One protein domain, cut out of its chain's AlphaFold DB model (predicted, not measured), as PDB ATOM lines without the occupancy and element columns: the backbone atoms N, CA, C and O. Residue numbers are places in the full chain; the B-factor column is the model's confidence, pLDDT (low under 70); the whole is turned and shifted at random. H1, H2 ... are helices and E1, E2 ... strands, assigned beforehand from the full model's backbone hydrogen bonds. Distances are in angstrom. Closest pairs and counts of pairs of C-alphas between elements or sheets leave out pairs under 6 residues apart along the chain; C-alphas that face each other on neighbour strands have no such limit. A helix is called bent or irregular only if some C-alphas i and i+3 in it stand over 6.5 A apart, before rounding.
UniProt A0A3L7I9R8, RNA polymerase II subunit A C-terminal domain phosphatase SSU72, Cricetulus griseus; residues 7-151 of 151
ATOM      1  N   ALA A   7     103.589 153.055 116.031       60.31
ATOM      2  CA  ALA A   7     103.431 153.613 114.686       60.31
ATOM      3  C   ALA A   7     104.463 154.713 114.418       60.31
ATOM      4  O   ALA A   7     104.546 155.641 115.204       60.31
ATOM      5  N   VAL A   8     105.203 154.667 113.305       60.03
ATOM      6  CA  VAL A   8     106.012 155.812 112.830       60.03
ATOM      7  C   VAL A   8     105.216 156.616 111.808       60.03
ATOM      8  O   VAL A   8     104.565 156.022 110.951       60.03
ATOM      9  N   LEU A   9     105.278 157.945 111.869       59.94
ATOM     10  CA  LEU A   9     104.580 158.882 110.993       59.94
ATOM     11  C   LEU A   9     105.565 159.885 110.387       59.94
ATOM     12  O   LEU A   9     106.250 160.600 111.111       59.94
ATOM     13  N   SER A  10     105.617 159.969 109.054       57.34
ATOM     14  CA  SER A  10     106.498 160.904 108.338       57.34
ATOM     15  C   SER A  10     105.753 161.830 107.373       57.34
ATOM     16  O   SER A  10     104.690 161.492 106.837       57.34
ATOM     17  N   GLY A  11     106.331 163.021 107.187       44.50
ATOM     18  CA  GLY A  11     105.746 164.180 106.518       44.50
ATOM     19  C   GLY A  11     105.846 164.166 104.999       44.50
ATOM     20  O   GLY A  11     106.738 164.741 104.381       44.50
ATOM     21  N   GLY A  12     104.854 163.562 104.353       49.22
ATOM     22  CA  GLY A  12     104.343 164.108 103.095       49.22
ATOM     23  C   GLY A  12     103.220 165.110 103.384       49.22
ATOM     24  O   GLY A  12     102.962 165.455 104.528       49.22
ATOM     25  N   SER A  13     102.431 165.508 102.379       34.75
ATOM     26  CA  SER A  13     101.181 166.277 102.587       34.75
ATOM     27  C   SER A  13     100.108 165.546 103.434       34.75
ATOM     28  O   SER A  13      98.965 165.991 103.466       34.75
ATOM     29  N   GLN A  14     100.445 164.399 104.033       34.62
ATOM     30  CA  GLN A  14      99.611 163.460 104.783       34.62
ATOM     31  C   GLN A  14     100.494 162.723 105.809       34.62
ATOM     32  O   GLN A  14     101.578 162.268 105.440       34.62
ATOM     33  N   CYS A  15     100.011 162.551 107.044       42.41
ATOM     34  CA  CYS A  15     100.629 161.695 108.063       42.41
ATOM     35  C   CYS A  15     100.420 160.223 107.679       42.41
ATOM     36  O   CYS A  15      99.269 159.793 107.550       42.41
ATOM     37  N   TYR A  16     101.488 159.442 107.492       48.16
ATOM     38  CA  TYR A  16     101.365 158.031 107.106       48.16
ATOM     39  C   TYR A  16     101.756 157.064 108.222       48.16
ATOM     40  O   TYR A  16     102.915 157.065 108.605       48.16
ATOM     41  N   ALA A  17     100.837 156.191 108.655       45.03
ATOM     42  CA  ALA A  17     101.079 155.159 109.674       45.03
ATOM     43  C   ALA A  17     102.034 154.055 109.191       45.03
ATOM     44  O   ALA A  17     101.797 153.416 108.161       45.03
ATOM     45  N   PHE A  18     103.107 153.806 109.940       51.22
ATOM     46  CA  PHE A  18     103.987 152.647 109.796       51.22
ATOM     47  C   PHE A  18     103.964 151.838 111.092       51.22
ATOM     48  O   PHE A  18     104.640 152.205 112.042       51.22
ATOM     49  N   ALA A  19     103.200 150.747 111.142       42.94
ATOM     50  CA  ALA A  19     103.222 149.853 112.297       42.94
ATOM     51  C   ALA A  19     104.621 149.222 112.468       42.94
ATOM     52  O   ALA A  19     105.143 148.594 111.542       42.94
ATOM     53  N   ILE A  20     105.231 149.384 113.641       45.88
ATOM     54  CA  ILE A  20     106.524 148.805 114.006       45.88
ATOM     55  C   ILE A  20     106.284 147.415 114.596       45.88
ATOM     56  O   ILE A  20     105.785 147.296 115.705       45.88
ATOM     57  N   TYR A  21     106.598 146.382 113.810       31.81
ATOM     58  CA  TYR A  21     107.348 145.155 114.150       31.81
ATOM     59  C   TYR A  21     107.346 144.252 112.897       31.81
ATOM     60  O   TYR A  21     106.258 143.889 112.447       31.81
ATOM     61  N   PRO A  22     108.490 143.833 112.307       34.75
ATOM     62  CA  PRO A  22     109.880 144.268 112.437       34.75
ATOM     63  C   PRO A  22     110.313 145.008 111.154       34.75
ATOM     64  O   PRO A  22     110.925 144.416 110.272       34.75
ATOM     65  N   VAL A  23     109.944 146.280 110.972       35.78
ATOM     66  CA  VAL A  23     110.314 147.013 109.745       35.78
ATOM     67  C   VAL A  23     110.453 148.510 110.017       35.78
ATOM     68  O   VAL A  23     109.678 149.324 109.523       35.78
ATOM     69  N   ILE A  24     111.475 148.907 110.772       38.53
ATOM     70  CA  ILE A  24     111.946 150.292 110.681       38.53
ATOM     71  C   ILE A  24     112.936 150.339 109.519       38.53
ATOM     72  O   ILE A  24     114.138 150.170 109.664       38.53
ATOM     73  N   MET A  25     112.382 150.460 108.315       34.97
ATOM     74  CA  MET A  25     113.120 150.739 107.085       34.97
ATOM     75  C   MET A  25     112.144 151.314 106.061       34.97
ATOM     76  O   MET A  25     111.806 150.633 105.101       34.97
ATOM     77  N   ALA A  26     111.655 152.542 106.269       39.88
ATOM     78  CA  ALA A  26     111.164 153.409 105.188       39.88
ATOM     79  C   ALA A  26     110.530 154.714 105.698       39.88
ATOM     80  O   ALA A  26     109.313 154.832 105.771       39.88
ATOM     81  N   ALA A  27     111.334 155.754 105.868       35.41
ATOM     82  CA  ALA A  27     110.893 157.096 105.511       35.41
ATOM     83  C   ALA A  27     112.029 157.701 104.703       35.41
ATOM     84  O   ALA A  27     113.102 157.939 105.226       35.41
ATOM     85  N   THR A  28     111.869 157.833 103.394       35.19
ATOM     86  CA  THR A  28     112.803 158.641 102.618       35.19
ATOM     87  C   THR A  28     112.013 159.340 101.542       35.19
ATOM     88  O   THR A  28     111.295 158.683 100.790       35.19
ATOM     89  N   ARG A  29     112.152 160.653 101.433       35.50
ATOM     90  CA  ARG A  29     111.857 161.373 100.209       35.50
ATOM     91  C   ARG A  29     113.206 161.788  99.643       35.50
ATOM     92  O   ARG A  29     113.905 162.597 100.224       35.50
ATOM     93  N   VAL A  30     113.584 161.238  98.494       32.09
ATOM     94  CA  VAL A  30     114.623 161.850  97.661       32.09
ATOM     95  C   VAL A  30     114.204 161.729  96.207       32.09
ATOM     96  O   VAL A  30     113.900 160.657  95.696       32.09
ATOM     97  N   PHE A  31     114.120 162.901  95.591       26.45
ATOM     98  CA  PHE A  31     113.773 163.210  94.207       26.45
ATOM     99  C   PHE A  31     114.622 162.444  93.183       26.45
ATOM    100  O   PHE A  31     115.819 162.408  93.396       26.45
ATOM    101  N   GLY A  32     114.046 161.979  92.051       28.92
ATOM    102  CA  GLY A  32     114.705 161.576  90.781       28.92
ATOM    103  C   GLY A  32     114.562 160.095  90.350       28.92
ATOM    104  O   GLY A  32     115.296 159.217  90.790       28.92
ATOM    105  N   TYR A  33     113.636 159.797  89.432       43.97
ATOM    106  CA  TYR A  33     113.020 158.464  89.265       43.97
ATOM    107  C   TYR A  33     113.865 157.285  88.734       43.97
ATOM    108  O   TYR A  33     113.399 156.152  88.816       43.97
ATOM    109  N   THR A  34     115.101 157.469  88.273       41.91
ATOM    110  CA  THR A  34     115.959 156.322  87.875       41.91
ATOM    111  C   THR A  34     117.438 156.502  88.201       41.91
ATOM    112  O   THR A  34     118.144 155.508  88.312       41.91
ATOM    113  N   GLN A  35     117.902 157.734  88.428       42.78
ATOM    114  CA  GLN A  35     119.266 158.012  88.901       42.78
ATOM    115  C   GLN A  35     119.348 158.236  90.422       42.78
ATOM    116  O   GLN A  35     120.435 158.118  90.977       42.78
ATOM    117  N   ASN A  36     118.223 158.476  91.118       48.12
ATOM    118  CA  ASN A  36     118.230 158.924  92.520       48.12
ATOM    119  C   ASN A  36     117.533 157.935  93.483       48.12
ATOM    120  O   ASN A  36     117.111 158.308  94.572       48.12
ATOM    121  N   GLY A  37     117.397 156.661  93.090       53.31
ATOM    122  CA  GLY A  37     117.015 155.574  94.008       53.31
ATOM    123  C   GLY A  37     115.515 155.384  94.299       53.31
ATOM    124  O   GLY A  37     115.159 154.450  95.015       53.31
ATOM    125  N   ILE A  38     114.611 156.181  93.711       53.78
ATOM    126  CA  ILE A  38     113.155 156.083  93.971       53.78
ATOM    127  C   ILE A  38     112.574 154.712  93.610       53.78
ATOM    128  O   ILE A  38     111.739 154.188  94.341       53.78
ATOM    129  N   LEU A  39     112.996 154.118  92.491       59.50
ATOM    130  CA  LEU A  39     112.464 152.819  92.074       59.50
ATOM    131  C   LEU A  39     112.787 151.732  93.115       59.50
ATOM    132  O   LEU A  39     111.898 150.987  93.524       59.50
ATOM    133  N   HIS A  40     114.019 151.733  93.637       63.12
ATOM    134  CA  HIS A  40     114.428 150.858  94.740       63.12
ATOM    135  C   HIS A  40     113.617 151.113  96.017       63.12
ATOM    136  O   HIS A  40     113.254 150.171  96.720       63.12
ATOM    137  N   MET A  41     113.296 152.374  96.310       60.53
ATOM    138  CA  MET A  41     112.482 152.755  97.462       60.53
ATOM    139  C   MET A  41     111.028 152.277  97.337       60.53
ATOM    140  O   MET A  41     110.480 151.734  98.293       60.53
ATOM    141  N   LEU A  42     110.400 152.446  96.170       59.84
ATOM    142  CA  LEU A  42     109.031 151.984  95.928       59.84
ATOM    143  C   LEU A  42     108.943 150.456  95.960       59.84
ATOM    144  O   LEU A  42     108.014 149.918  96.561       59.84
ATOM    145  N   ASP A  43     109.933 149.761  95.397       66.81
ATOM    146  CA  ASP A  43     110.023 148.302  95.474       66.81
ATOM    147  C   ASP A  43     110.219 147.813  96.911       66.81
ATOM    148  O   ASP A  43     109.591 146.831  97.311       66.81
ATOM    149  N   ARG A  44     111.033 148.510  97.717       65.81
ATOM    150  CA  ARG A  44     111.148 148.245  99.159       65.81
ATOM    151  C   ARG A  44     109.798 148.437  99.845       65.81
ATOM    152  O   ARG A  44     109.323 147.513 100.494       65.81
ATOM    153  N   ASN A  45     109.152 149.590  99.668       65.25
ATOM    154  CA  ASN A  45     107.882 149.909 100.326       65.25
ATOM    155  C   ASN A  45     106.784 148.901  99.960       65.25
ATOM    156  O   ASN A  45     106.045 148.464 100.838       65.25
ATOM    157  N   LYS A  46     106.728 148.465  98.694       65.69
ATOM    158  CA  LYS A  46     105.784 147.451  98.207       65.69
ATOM    159  C   LYS A  46     105.978 146.081  98.865       65.69
ATOM    160  O   LYS A  46     105.010 145.338  98.999       65.69
ATOM    161  N   ARG A  47     107.206 145.736  99.276       68.88
ATOM    162  CA  ARG A  47     107.483 144.509 100.050       68.88
ATOM    163  C   ARG A  47     107.012 144.612 101.502       68.88
ATOM    164  O   ARG A  47     106.812 143.579 102.125       68.88
ATOM    165  N   ILE A  48     106.847 145.829 102.023       65.56
ATOM    166  CA  ILE A  48     106.450 146.097 103.411       65.56
ATOM    167  C   ILE A  48     104.929 146.199 103.521       65.56
ATOM    168  O   ILE A  48     104.323 145.526 104.350       65.56
ATOM    169  N   LYS A  49     104.298 147.027 102.680       60.16
ATOM    170  CA  LYS A  49     102.845 147.225 102.667       60.16
ATOM    171  C   LYS A  49     102.315 147.530 101.264       60.16
ATOM    172  O   LYS A  49     103.031 148.109 100.446       60.16
ATOM    173  N   PRO A  50     101.049 147.180 100.962       66.19
ATOM    174  CA  PRO A  50     100.505 147.317  99.611       66.19
ATOM    175  C   PRO A  50     100.337 148.776  99.173       66.19
ATOM    176  O   PRO A  50     100.402 149.070  97.981       66.19
ATOM    177  N   ARG A  51     100.089 149.688 100.121       61.84
ATOM    178  CA  ARG A  51      99.886 151.117  99.867       61.84
ATOM    179  C   ARG A  51     100.187 151.951 101.114       61.84
ATOM    180  O   ARG A  51     100.124 151.424 102.221       61.84
ATOM    181  N   PRO A  52     100.504 153.244 100.953       64.75
ATOM    182  CA  PRO A  52     100.539 154.177 102.071       64.75
ATOM    183  C   PRO A  52      99.137 154.376 102.681       64.75
ATOM    184  O   PRO A  52      98.122 154.232 101.995       64.75
ATOM    185  N   GLU A  53      99.084 154.705 103.972       66.88
ATOM    186  CA  GLU A  53      97.852 154.786 104.772       66.88
ATOM    187  C   GLU A  53      97.843 156.070 105.589       66.88
ATOM    188  O   GLU A  53      98.812 156.329 106.292       66.88
ATOM    189  N   ARG A  54      96.772 156.864 105.504       74.31
ATOM    190  CA  ARG A  54      96.639 158.104 106.280       74.31
ATOM    191  C   ARG A  54      96.281 157.800 107.730       74.31
ATOM    192  O   ARG A  54      95.319 157.069 107.960       74.31
ATOM    193  N   PHE A  55      96.984 158.415 108.676       81.31
ATOM    194  CA  PHE A  55      96.741 158.234 110.108       81.31
ATOM    195  C   PHE A  55      95.322 158.650 110.532       81.31
ATOM    196  O   PHE A  55      94.659 157.904 111.245       81.31
ATOM    197  N   GLN A  56      94.802 159.756 109.991       81.56
ATOM    198  CA  GLN A  56      93.454 160.266 110.298       81.56
ATOM    199  C   GLN A  56      92.331 159.283 109.923       81.56
ATOM    200  O   GLN A  56      91.232 159.328 110.466       81.56
ATOM    201  N   ASN A  57      92.598 158.367 108.987       81.38
ATOM    202  CA  ASN A  57      91.641 157.337 108.585       81.38
ATOM    203  C   ASN A  57      91.817 156.030 109.380       81.38
ATOM    204  O   ASN A  57      91.021 155.106 109.216       81.38
ATOM    205  N   CYS A  58      92.877 155.928 110.183       80.12
ATOM    206  CA  CYS A  58      93.208 154.756 110.974       80.12
ATOM    207  C   CYS A  58      92.577 154.859 112.368       80.12
ATOM    208  O   CYS A  58      92.694 155.883 113.041       80.12
ATOM    209  N   LYS A  59      91.927 153.776 112.802       81.94
ATOM    210  CA  LYS A  59      91.332 153.628 114.142       81.94
ATOM    211  C   LYS A  59      92.029 152.550 114.977       81.94
ATOM    212  O   LYS A  59      91.463 152.065 115.950       81.94
ATOM    213  N   ASP A  60      93.220 152.129 114.558       83.12
ATOM    214  CA  ASP A  60      94.008 151.181 115.334       83.12
ATOM    215  C   ASP A  60      94.505 151.837 116.625       83.12
ATOM    216  O   ASP A  60      94.811 153.028 116.654       83.12
ATOM    217  N   LEU A  61      94.598 151.023 117.675       82.56
ATOM    218  CA  LEU A  61      95.168 151.407 118.958       82.56
ATOM    219  C   LEU A  61      96.670 151.100 118.960       82.56
ATOM    220  O   LEU A  61      97.093 150.007 118.560       82.56
ATOM    221  N   PHE A  62      97.446 152.074 119.414       86.06
ATOM    222  CA  PHE A  62      98.901 152.050 119.551       86.06
ATOM    223  C   PHE A  62      99.291 152.513 120.947       86.06
ATOM    224  O   PHE A  62      98.678 153.443 121.461       86.06
ATOM    225  N   ASP A  63     100.334 151.922 121.509       83.56
ATOM    226  CA  ASP A  63     100.891 152.321 122.807       83.56
ATOM    227  C   ASP A  63     101.881 153.486 122.640       83.56
ATOM    228  O   ASP A  63     101.978 154.366 123.494       83.56
ATOM    229  N   LEU A  64     102.575 153.522 121.494       85.31
ATOM    230  CA  LEU A  64     103.562 154.541 121.142       85.31
ATOM    231  C   LEU A  64     103.401 154.986 119.681       85.31
ATOM    232  O   LEU A  64     103.406 154.176 118.754       85.31
ATOM    233  N   ILE A  65     103.323 156.287 119.453       88.75
ATOM    234  CA  ILE A  65     103.330 156.915 118.136       88.75
ATOM    235  C   ILE A  65     104.590 157.767 118.040       88.75
ATOM    236  O   ILE A  65     104.830 158.632 118.870       88.75
ATOM    237  N   LEU A  66     105.387 157.529 117.009       87.38
ATOM    238  CA  LEU A  66     106.601 158.266 116.705       87.38
ATOM    239  C   LEU A  66     106.372 159.132 115.475       87.38
ATOM    240  O   LEU A  66     105.948 158.634 114.434       87.38
ATOM    241  N   THR A  67     106.679 160.415 115.555       87.25
ATOM    242  CA  THR A  67     106.614 161.339 114.422       87.25
ATOM    243  C   THR A  67     108.016 161.759 114.005       87.25
ATOM    244  O   THR A  67     108.918 161.828 114.831       87.25
ATOM    245  N   CYS A  68     108.217 161.987 112.707       83.50
ATOM    246  CA  CYS A  68     109.532 162.324 112.148       83.50
ATOM    247  C   CYS A  68     109.752 163.831 111.923       83.50
ATOM    248  O   CYS A  68     110.817 164.221 111.460       83.50
ATOM    249  N   GLU A  69     108.736 164.659 112.168       82.31
ATOM    250  CA  GLU A  69     108.798 166.118 112.061       82.31
ATOM    251  C   GLU A  69     107.719 166.744 112.960       82.31
ATOM    252  O   GLU A  69     106.617 166.201 113.093       82.31
ATOM    253  N   GLU A  70     108.008 167.920 113.523       87.56
ATOM    254  CA  GLU A  70     107.114 168.639 114.450       87.56
ATOM    255  C   GLU A  70     105.738 168.923 113.830       87.56
ATOM    256  O   GLU A  70     104.698 168.761 114.458       87.56
ATOM    257  N   ARG A  71     105.692 169.225 112.530       86.00
ATOM    258  CA  ARG A  71     104.420 169.437 111.834       86.00
ATOM    259  C   ARG A  71     103.524 168.190 111.831       86.00
ATOM    260  O   ARG A  71     102.303 168.316 111.888       86.00
ATOM    261  N   VAL A  72     104.101 166.994 111.708       85.50
ATOM    262  CA  VAL A  72     103.343 165.733 111.762       85.50
ATOM    263  C   VAL A  72     102.920 165.441 113.191       85.50
ATOM    264  O   VAL A  72     101.803 164.973 113.385       85.50
ATOM    265  N   TYR A  73     103.771 165.750 114.169       89.44
ATOM    266  CA  TYR A  73     103.427 165.688 115.587       89.44
ATOM    267  C   TYR A  73     102.164 166.497 115.895       89.44
ATOM    268  O   TYR A  73     101.182 165.928 116.369       89.44
ATOM    269  N   ASP A  74     102.135 167.774 115.510       91.38
ATOM    270  CA  ASP A  74     100.978 168.647 115.731       91.38
ATOM    271  C   ASP A  74      99.706 168.085 115.086       91.38
ATOM    272  O   ASP A  74      98.655 168.024 115.719       91.38
ATOM    273  N   GLN A  75      99.807 167.606 113.841       88.19
ATOM    274  CA  GLN A  75      98.673 167.019 113.118       88.19
ATOM    275  C   GLN A  75      98.124 165.754 113.783       88.19
ATOM    276  O   GLN A  75      96.935 165.465 113.666       88.19
ATOM    277  N   VAL A  76      98.981 164.973 114.436       89.38
ATOM    278  CA  VAL A  76      98.604 163.736 115.128       89.38
ATOM    279  C   VAL A  76      97.954 164.048 116.461       89.38
ATOM    280  O   VAL A  76      96.907 163.486 116.768       89.38
ATOM    281  N   VAL A  77      98.545 164.963 117.226       92.19
ATOM    282  CA  VAL A  77      98.012 165.408 118.514       92.19
ATOM    283  C   VAL A  77      96.661 166.102 118.324       92.19
ATOM    284  O   VAL A  77      95.722 165.821 119.065       92.19
ATOM    285  N   GLU A  78      96.522 166.961 117.310       92.44
ATOM    286  CA  GLU A  78      95.248 167.599 116.961       92.44
ATOM    287  C   GLU A  78      94.188 166.559 116.572       92.44
ATOM    288  O   GLU A  78      93.072 166.592 117.091       92.44
ATOM    289  N   ASP A  79      94.541 165.602 115.707       90.44
ATOM    290  CA  ASP A  79      93.623 164.549 115.269       90.44
ATOM    291  C   ASP A  79      93.172 163.669 116.443       90.44
ATOM    292  O   ASP A  79      91.971 163.462 116.607       90.44
ATOM    293  N   LEU A  80      94.089 163.215 117.305       90.44
ATOM    294  CA  LEU A  80      93.754 162.415 118.488       90.44
ATOM    295  C   LEU A  80      92.879 163.188 119.481       90.44
ATOM    296  O   LEU A  80      91.879 162.650 119.945       90.44
ATOM    297  N   ASN A  81      93.187 164.459 119.751       91.25
ATOM    298  CA  ASN A  81      92.387 165.294 120.652       91.25
ATOM    299  C   ASN A  81      91.009 165.662 120.084       91.25
ATOM    300  O   ASN A  81      90.096 165.982 120.844       91.25
ATOM    301  N   SER A  82      90.849 165.648 118.757       91.75
ATOM    302  CA  SER A  82      89.563 165.906 118.099       91.75
ATOM    303  C   SER A  82      88.622 164.695 118.089       91.75
ATOM    304  O   SER A  82      87.424 164.855 117.844       91.75
ATOM    305  N   ARG A  83      89.146 163.486 118.336       89.38
ATOM    306  CA  ARG A  83      88.359 162.249 118.405       89.38
ATOM    307  C   ARG A  83      87.629 162.163 119.749       89.38
ATOM    308  O   ARG A  83      88.107 162.648 120.770       89.38
ATOM    309  N   GLU A  84      86.457 161.533 119.748       88.12
ATOM    310  CA  GLU A  84      85.770 161.198 120.999       88.12
ATOM    311  C   GLU A  84      86.565 160.116 121.738       88.12
ATOM    312  O   GLU A  84      86.912 159.098 121.141       88.12
ATOM    313  N   GLN A  85      86.851 160.351 123.020       87.56
ATOM    314  CA  GLN A  85      87.588 159.414 123.867       87.56
ATOM    315  C   GLN A  85      86.652 158.287 124.313       87.56
ATOM    316  O   GLN A  85      85.815 158.483 125.198       87.56
ATOM    317  N   GLU A  86      86.761 157.120 123.685       82.69
ATOM    318  CA  GLU A  86      85.882 155.979 123.966       82.69
ATOM    319  C   GLU A  86      86.448 155.073 125.063       82.69
ATOM    320  O   GLU A  86      85.700 154.518 125.871       82.69
ATOM    321  N   THR A  87      87.770 154.893 125.083       84.62
ATOM    322  CA  THR A  87      88.429 153.897 125.945       84.62
ATOM    323  C   THR A  87      89.233 154.519 127.081       84.62
ATOM    324  O   THR A  87      89.539 153.828 128.054       84.62
ATOM    325  N   CYS A  88      89.572 155.805 126.958       85.25
ATOM    326  CA  CYS A  88      90.479 156.546 127.828       85.25
ATOM    327  C   CYS A  88      91.836 155.846 128.015       85.25
ATOM    328  O   CYS A  88      92.495 156.031 129.037       85.25
ATOM    329  N   GLN A  89      92.250 155.021 127.046       87.75
ATOM    330  CA  GLN A  89      93.561 154.384 127.063       87.75
ATOM    331  C   GLN A  89      94.623 155.397 126.625       87.75
ATOM    332  O   GLN A  89      94.425 156.046 125.593       87.75
ATOM    333  N   PRO A  90      95.725 155.549 127.382       89.69
ATOM    334  CA  PRO A  90      96.793 156.463 127.014       89.69
ATOM    335  C   PRO A  90      97.553 155.951 125.787       89.69
ATOM    336  O   PRO A  90      97.755 154.751 125.606       89.69
ATOM    337  N   VAL A  91      98.007 156.888 124.961       90.50
ATOM    338  CA  VAL A  91      98.993 156.670 123.905       90.50
ATOM    339  C   VAL A  91     100.077 157.727 124.010       90.50
ATOM    340  O   VAL A  91      99.792 158.926 124.058       90.50
ATOM    341  N   HIS A  92     101.329 157.285 124.016       90.81
ATOM    342  CA  HIS A  92     102.474 158.186 123.997       90.81
ATOM    343  C   HIS A  92     102.732 158.648 122.568       90.81
ATOM    344  O   HIS A  92     102.865 157.825 121.665       90.81
ATOM    345  N   VAL A  93     102.824 159.954 122.348       92.00
ATOM    346  CA  VAL A  93     103.214 160.541 121.065       92.00
ATOM    347  C   VAL A  93     104.566 161.207 121.257       92.00
ATOM    348  O   VAL A  93     104.701 162.107 122.081       92.00
ATOM    349  N   VAL A  94     105.568 160.758 120.507       91.50
ATOM    350  CA  VAL A  94     106.949 161.233 120.583       91.50
ATOM    351  C   VAL A  94     107.391 161.754 119.224       91.50
ATOM    352  O   VAL A  94     107.283 161.048 118.224       91.50
ATOM    353  N   ASN A  95     107.939 162.962 119.171       91.06
ATOM    354  CA  ASN A  95     108.555 163.502 117.969       91.06
ATOM    355  C   ASN A  95     110.067 163.310 117.979       91.06
ATOM    356  O   ASN A  95     110.732 163.672 118.945       91.06
ATOM    357  N   VAL A  96     110.596 162.833 116.858       88.94
ATOM    358  CA  VAL A  96     112.023 162.779 116.550       88.94
ATOM    359  C   VAL A  96     112.236 163.573 115.273       88.94
ATOM    360  O   VAL A  96     111.829 163.121 114.206       88.94
ATOM    361  N   ASP A  97     112.863 164.745 115.355       86.56
ATOM    362  CA  ASP A  97     113.100 165.543 114.151       86.56
ATOM    363  C   ASP A  97     114.146 164.853 113.254       86.56
ATOM    364  O   ASP A  97     115.312 164.660 113.628       86.56
ATOM    365  N   ILE A  98     113.703 164.400 112.080       81.31
ATOM    366  CA  ILE A  98     114.517 163.684 111.098       81.31
ATOM    367  C   ILE A  98     114.446 164.451 109.786       81.31
ATOM    368  O   ILE A  98     113.394 164.558 109.159       81.31
ATOM    369  N   GLN A  99     115.598 164.942 109.328       77.88
ATOM    370  CA  GLN A  99     115.658 165.673 108.069       77.88
ATOM    371  C   GLN A  99     115.295 164.781 106.877       77.88
ATOM    372  O   GLN A  99     115.641 163.598 106.824       77.88
ATOM    373  N   ASP A 100     114.667 165.389 105.870       71.62
ATOM    374  CA  ASP A 100     114.208 164.711 104.654       71.62
ATOM    375  C   ASP A 100     115.361 164.436 103.666       71.62
ATOM    376  O   ASP A 100     115.434 164.984 102.564       71.62
ATOM    377  N   ASN A 101     116.323 163.613 104.091       68.62
ATOM    378  CA  ASN A 101     117.409 163.098 103.263       68.62
ATOM    379  C   ASN A 101     117.697 161.618 103.589       68.62
ATOM    380  O   ASN A 101     117.294 161.110 104.632       68.62
ATOM    381  N   HIS A 102     118.367 160.889 102.688       66.44
ATOM    382  CA  HIS A 102     118.594 159.442 102.860       66.44
ATOM    383  C   HIS A 102     119.464 159.081 104.064       66.44
ATOM    384  O   HIS A 102     119.235 158.046 104.693       66.44
ATOM    385  N   GLU A 103     120.487 159.885 104.337       74.94
ATOM    386  CA  GLU A 103     121.461 159.607 105.390       74.94
ATOM    387  C   GLU A 103     120.796 159.791 106.757       74.94
ATOM    388  O   GLU A 103     120.762 158.857 107.556       74.94
ATOM    389  N   GLU A 104     120.130 160.927 106.961       78.25
ATOM    390  CA  GLU A 104     119.363 161.252 108.164       78.25
ATOM    391  C   GLU A 104     118.164 160.331 108.364       78.25
ATOM    392  O   GLU A 104     117.920 159.891 109.483       78.25
ATOM    393  N   ALA A 105     117.463 159.945 107.299       72.88
ATOM    394  CA  ALA A 105     116.419 158.926 107.367       72.88
ATOM    395  C   ALA A 105     116.937 157.582 107.889       72.88
ATOM    396  O   ALA A 105     116.245 156.884 108.630       72.88
ATOM    397  N   THR A 106     118.142 157.196 107.469       75.44
ATOM    398  CA  THR A 106     118.760 155.934 107.880       75.44
ATOM    399  C   THR A 106     119.225 156.019 109.331       75.44
ATOM    400  O   THR A 106     118.949 155.110 110.110       75.44
ATOM    401  N   LEU A 107     119.862 157.124 109.722       80.81
ATOM    402  CA  LEU A 107     120.276 157.371 111.105       80.81
ATOM    403  C   LEU A 107     119.073 157.474 112.051       80.81
ATOM    404  O   LEU A 107     119.055 156.826 113.092       80.81
ATOM    405  N   GLY A 108     118.039 158.218 111.662       79.50
ATOM    406  CA  GLY A 108     116.789 158.349 112.406       79.50
ATOM    407  C   GLY A 108     116.036 157.025 112.527       79.50
ATOM    408  O   GLY A 108     115.482 156.732 113.580       79.50
ATOM    409  N   ALA A 109     116.076 156.178 111.494       75.62
ATOM    410  CA  ALA A 109     115.539 154.821 111.554       75.62
ATOM    411  C   ALA A 109     116.259 153.954 112.602       75.62
ATOM    412  O   ALA A 109     115.595 153.256 113.366       75.62
ATOM    413  N   PHE A 110     117.594 154.011 112.671       79.12
ATOM    414  CA  PHE A 110     118.345 153.317 113.722       79.12
ATOM    415  C   PHE A 110     118.038 153.885 115.109       79.12
ATOM    416  O   PHE A 110     117.733 153.116 116.011       79.12
ATOM    417  N   LEU A 111     117.995 155.212 115.253       83.44
ATOM    418  CA  LEU A 111     117.653 155.876 116.514       83.44
ATOM    419  C   LEU A 111     116.261 155.475 117.023       83.44
ATOM    420  O   LEU A 111     116.104 155.114 118.184       83.44
ATOM    421  N   ILE A 112     115.255 155.483 116.143       82.69
ATOM    422  CA  ILE A 112     113.891 155.034 116.458       82.69
ATOM    423  C   ILE A 112     113.880 153.549 116.836       82.69
ATOM    424  O   ILE A 112     113.163 153.153 117.754       82.69
ATOM    425  N   CYS A 113     114.666 152.722 116.144       79.62
ATOM    426  CA  CYS A 113     114.775 151.301 116.454       79.62
ATOM    427  C   CYS A 113     115.360 151.075 117.848       79.62
ATOM    428  O   CYS A 113     114.800 150.287 118.611       79.62
ATOM    429  N   ASP A 114     116.430 151.784 118.189       83.38
ATOM    430  CA  ASP A 114     117.072 151.694 119.496       83.38
ATOM    431  C   ASP A 114     116.137 152.201 120.600       83.38
ATOM    432  O   ASP A 114     115.964 151.518 121.606       83.38
ATOM    433  N   LEU A 115     115.441 153.323 120.380       83.94
ATOM    434  CA  LEU A 115     114.438 153.845 121.312       83.94
ATOM    435  C   LEU A 115     113.315 152.828 121.560       83.94
ATOM    436  O   LEU A 115     112.988 152.531 122.707       83.94
ATOM    437  N   CYS A 116     112.752 152.244 120.497       81.75
ATOM    438  CA  CYS A 116     111.709 151.222 120.619       81.75
ATOM    439  C   CYS A 116     112.212 149.975 121.352       81.75
ATOM    440  O   CYS A 116     111.468 149.385 122.131       81.75
ATOM    441  N   GLN A 117     113.462 149.563 121.113       81.81
ATOM    442  CA  GLN A 117     114.064 148.448 121.837       81.81
ATOM    443  C   GLN A 117     114.220 148.784 123.316       81.81
ATOM    444  O   GLN A 117     113.799 147.980 124.139       81.81
ATOM    445  N   CYS A 118     114.757 149.952 123.670       83.62
ATOM    446  CA  CYS A 118     114.871 150.383 125.062       83.62
ATOM    447  C   CYS A 118     113.508 150.364 125.760       83.62
ATOM    448  O   CYS A 118     113.371 149.698 126.779       83.62
ATOM    449  N   ILE A 119     112.485 150.966 125.146       82.62
ATOM    450  CA  ILE A 119     111.106 150.975 125.659       82.62
ATOM    451  C   ILE A 119     110.520 149.557 125.777       82.62
ATOM    452  O   ILE A 119     109.736 149.275 126.672       82.62
ATOM    453  N   GLN A 120     110.879 148.625 124.890       79.69
ATOM    454  CA  GLN A 120     110.410 147.240 125.001       79.69
ATOM    455  C   GLN A 120     111.021 146.507 126.208       79.69
ATOM    456  O   GLN A 120     110.407 145.574 126.732       79.69
ATOM    457  N   HIS A 121     112.239 146.877 126.609       80.50
ATOM    458  CA  HIS A 121     112.949 146.249 127.722       80.50
ATOM    459  C   HIS A 121     112.601 146.865 129.082       80.50
ATOM    460  O   HIS A 121     112.959 146.264 130.095       80.50
ATOM    461  N   THR A 122     111.906 148.006 129.122       79.62
ATOM    462  CA  THR A 122     111.414 148.576 130.379       79.62
ATOM    463  C   THR A 122     110.212 147.797 130.901       79.62
ATOM    464  O   THR A 122     109.401 147.249 130.144       79.62
ATOM    465  N   GLU A 123     110.112 147.691 132.225       78.12
ATOM    466  CA  GLU A 123     108.967 147.038 132.863       78.12
ATOM    467  C   GLU A 123     107.782 148.003 132.979       78.12
ATOM    468  O   GLU A 123     106.633 147.557 132.877       78.12
ATOM    469  N   ASP A 124     108.068 149.304 133.114       84.38
ATOM    470  CA  ASP A 124     107.087 150.372 133.277       84.38
ATOM    471  C   ASP A 124     107.347 151.546 132.314       84.38
ATOM    472  O   ASP A 124     108.024 152.522 132.631       84.38
ATOM    473  N   MET A 125     106.790 151.452 131.101       81.25
ATOM    474  CA  MET A 125     106.932 152.499 130.081       81.25
ATOM    475  C   MET A 125     106.422 153.863 130.561       81.25
ATOM    476  O   MET A 125     107.055 154.868 130.261       81.25
ATOM    477  N   GLU A 126     105.296 153.914 131.276       82.19
ATOM    478  CA  GLU A 126     104.646 155.182 131.634       82.19
ATOM    479  C   GLU A 126     105.524 156.025 132.566       82.19
ATOM    480  O   GLU A 126     105.533 157.248 132.450       82.19
ATOM    481  N   ASN A 127     106.289 155.372 133.446       85.44
ATOM    482  CA  ASN A 127     107.180 156.043 134.391       85.44
ATOM    483  C   ASN A 127     108.611 156.233 133.858       85.44
ATOM    484  O   ASN A 127     109.281 157.179 134.263       85.44
ATOM    485  N   GLU A 128     109.088 155.355 132.970       88.06
ATOM    486  CA  GLU A 128     110.485 155.362 132.504       88.06
ATOM    487  C   GLU A 128     110.690 156.114 131.175       88.06
ATOM    488  O   GLU A 128     111.824 156.448 130.830       88.06
ATOM    489  N   ILE A 129     109.628 156.394 130.403       89.00
ATOM    490  CA  ILE A 129     109.768 156.987 129.061       89.00
ATOM    491  C   ILE A 129     110.432 158.367 129.085       89.00
ATOM    492  O   ILE A 129     111.271 158.630 128.230       89.00
ATOM    493  N   ASP A 130     110.120 159.220 130.060       90.19
ATOM    494  CA  ASP A 130     110.692 160.570 130.137       90.19
ATOM    495  C   ASP A 130     112.199 160.529 130.441       90.19
ATOM    496  O   ASP A 130     112.982 161.246 129.816       90.19
ATOM    497  N   GLU A 131     112.622 159.640 131.346       91.06
ATOM    498  CA  GLU A 131     114.037 159.442 131.692       91.06
ATOM    499  C   GLU A 131     114.811 158.846 130.505       91.06
ATOM    500  O   GLU A 131     115.894 159.323 130.158       91.06
ATOM    501  N   LEU A 132     114.216 157.875 129.801       90.00
ATOM    502  CA  LEU A 132     114.779 157.336 128.565       90.00
ATOM    503  C   LEU A 132     114.931 158.413 127.492       90.00
ATOM    504  O   LEU A 132     115.996 158.520 126.883       90.00
ATOM    505  N   LEU A 133     113.891 159.211 127.239       90.88
ATOM    506  CA  LEU A 133     113.951 160.272 126.236       90.88
ATOM    507  C   LEU A 133     115.060 161.267 126.570       90.88
ATOM    508  O   LEU A 133     115.851 161.580 125.684       90.88
ATOM    509  N   GLN A 134     115.200 161.668 127.836       91.25
ATOM    510  CA  GLN A 134     116.285 162.543 128.275       91.25
ATOM    511  C   GLN A 134     117.674 161.923 128.034       91.25
ATOM    512  O   GLN A 134     118.569 162.591 127.513       91.25
ATOM    513  N   GLU A 135     117.875 160.634 128.330       91.00
ATOM    514  CA  GLU A 135     119.139 159.961 128.004       91.00
ATOM    515  C   GLU A 135     119.427 159.954 126.495       91.00
ATOM    516  O   GLU A 135     120.579 160.087 126.066       91.00
ATOM    517  N   PHE A 136     118.394 159.757 125.672       89.00
ATOM    518  CA  PHE A 136     118.522 159.799 124.220       89.00
ATOM    519  C   PHE A 136     118.771 161.224 123.711       89.00
ATOM    520  O   PHE A 136     119.534 161.373 122.753       89.00
ATOM    521  N   GLU A 137     118.221 162.264 124.344       90.31
ATOM    522  CA  GLU A 137     118.549 163.669 124.058       90.31
ATOM    523  C   GLU A 137     120.035 163.940 124.290       90.31
ATOM    524  O   GLU A 137     120.719 164.460 123.406       90.31
ATOM    525  N   GLU A 138     120.567 163.510 125.436       90.00
ATOM    526  CA  GLU A 138     121.979 163.693 125.786       90.00
ATOM    527  C   GLU A 138     122.921 162.909 124.858       90.00
ATOM    528  O   GLU A 138     123.966 163.423 124.451       90.00
ATOM    529  N   LYS A 139     122.556 161.674 124.484       86.75
ATOM    530  CA  LYS A 139     123.369 160.816 123.601       86.75
ATOM    531  C   LYS A 139     123.326 161.259 122.139       86.75
ATOM    532  O   LYS A 139     124.346 161.191 121.452       86.75
ATOM    533  N   SER A 140     122.153 161.651 121.642       83.44
ATOM    534  CA  SER A 140     121.945 161.969 120.222       83.44
ATOM    535  C   SER A 140     122.123 163.453 119.895       83.44
ATOM    536  O   SER A 140     122.325 163.792 118.728       83.44
ATOM    537  N   GLY A 141     122.047 164.334 120.899       84.50
ATOM    538  CA  GLY A 141     122.037 165.786 120.718       84.50
ATOM    539  C   GLY A 141     120.784 166.307 120.007       84.50
ATOM    540  O   GLY A 141     120.806 167.419 119.480       84.50
ATOM    541  N   ARG A 142     119.716 165.503 119.935       84.38
ATOM    542  CA  ARG A 142     118.428 165.856 119.322       84.38
ATOM    543  C   ARG A 142     117.394 166.048 120.415       84.38
ATOM    544  O   ARG A 142     117.404 165.286 121.365       84.38
ATOM    545  N   ALA A 143     116.502 167.016 120.245       87.69
ATOM    546  CA  ALA A 143     115.363 167.186 121.139       87.69
ATOM    547  C   ALA A 143     114.246 166.200 120.771       87.69
ATOM    548  O   ALA A 143     113.951 166.015 119.584       87.69
ATOM    549  N   PHE A 144     113.610 165.615 121.781       91.00
ATOM    550  CA  PHE A 144     112.410 164.806 121.635       91.00
ATOM    551  C   PHE A 144     111.222 165.579 122.205       91.00
ATOM    552  O   PHE A 144     111.244 166.040 123.342       91.00
ATOM    553  N   LEU A 145     110.153 165.722 121.420       93.62
ATOM    554  CA  LEU A 145     108.878 166.191 121.975       93.62
ATOM    555  C   LEU A 145     108.105 164.976 122.453       93.62
ATOM    556  O   LEU A 145     108.095 163.962 121.762       93.62
ATOM    557  N   HIS A 146     107.432 165.079 123.590       94.19
ATOM    558  CA  HIS A 146     106.596 164.008 124.113       94.19
ATOM    559  C   HIS A 146     105.294 164.570 124.668       94.19
ATOM    560  O   HIS A 146     105.256 165.628 125.299       94.19
ATOM    561  N   THR A 147     104.206 163.860 124.392       94.62
ATOM    562  CA  THR A 147     102.908 164.090 125.013       94.62
ATOM    563  C   THR A 147     102.140 162.783 125.119       94.62
ATOM    564  O   THR A 147     102.437 161.803 124.434       94.62
ATOM    565  N   VAL A 148     101.113 162.780 125.959       93.25
ATOM    566  CA  VAL A 148     100.179 161.665 126.095       93.25
ATOM    567  C   VAL A 148      98.824 162.112 125.567       93.25
ATOM    568  O   VAL A 148      98.279 163.124 126.005       93.25
ATOM    569  N   CYS A 149      98.289 161.355 124.616       92.62
ATOM    570  CA  CYS A 149      96.916 161.488 124.137       92.62
ATOM    571  C   CYS A 149      96.080 160.305 124.643       92.62
ATOM    572  O   CYS A 149      96.623 159.336 125.169       92.62
ATOM    573  N   PHE A 150      94.759 160.369 124.479       91.25
ATOM    574  CA  PHE A 150      93.846 159.315 124.928       91.25
ATOM    575  C   PHE A 150      92.908 158.900 123.796       91.25
ATOM    576  O   PHE A 150      92.416 159.763 123.067       91.25
ATOM    577  N   TYR A 151      92.674 157.592 123.656       87.00
ATOM    578  CA  TYR A 151      91.686 157.023 122.728       87.00
ATOM    579  C   TYR A 151      90.262 157.025 123.271       87.00
ATOM    580  O   TYR A 151      90.061 156.902 124.501       87.00
TER     581      TYR A 151
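Overview. This is residues 7 to 151 of the 151 residues of the protein "RNA polymerase II subunit A C-terminal domain phosphatase SSU72" of Cricetulus griseus (UniProt A0A3L7I9R8). A strongly twisted sheet of five strands is the middle of three layers, with H2 over one face and the hairpin of H3 and H4 over the other; H1 lies off to one side between two long links. The printed part has 145 residues, with named elements in the order E1 E2 H1 E3 H2 E4 H3 H4 E5. The mixed sheet runs E2 E1 E3 E4 E5, and the class is mixed, helices and strands. The whole is compact, with a radius of gyration of the C-alphas of 15.4 A and spans of 47 by 36 by 25 A.

Arrangement. Start at E3, residues 64 to 67; E1, residues 7 to 11, is parallel to it, with N 9 and O 66 at 2.7 A. On its other side E4, residues 90 to 96, is parallel too, with N 65 and O 92 at 2.7 A. Edge strand E2, residues 15 to 20, forms an antiparallel hairpin with E1, N 8 and O 18 at 2.8 A; edge strand E5, residues 144 to 150, is antiparallel to E4, N 93 and O 147 at 2.8 A. H2, residues 70 to 82, is on the sheet, and the closest C-alphas of H2 and E4 are those of Tyr 73 and Asn 95, 6.1 A apart; E3, H2 and E4 form a strand-helix-strand unit, parallel strands joined through a helix, with a right-handed crossover. On the opposite face, H3, residues 102 to 121, touches H4, residues 125 to 140, with residues 115 to 119 alone, the closest C-alphas being Ile 119 and Met 125 at 6.3 A; this helical hairpin runs opposite ways at 36 degrees, only just a steep tilt. H4 is irregular, C-alphas 127 and 130 being 7.1 A apart. H1, residues 38 to 48, is not on the sheet and is apart from H2, H3 and H4. Every O i to N i+4 pair is within hydrogen-bond range in H1, H2 and H3, and 10 of 12 in H4.

Along the chain. Find C-alpha 7 at (103.431, 153.613, 114.686), where E1 begins. From C-alpha 102 at (118.594, 159.442, 102.860), H3 runs 28.7 A. H4 measures 20.3 A, and E5 runs 19.6 A to C-alpha 150 at (93.846, 159.315, 124.928).

Size, cuts and confidence. The C-alphas farthest apart, of Gln 35 and Glu 86, are 48.5 A apart. The printed part has no cut; look for the long links at residues 21 to 37 and 49 to 63. Residues 7 to 53 and 101 to 102 have pLDDT under 70.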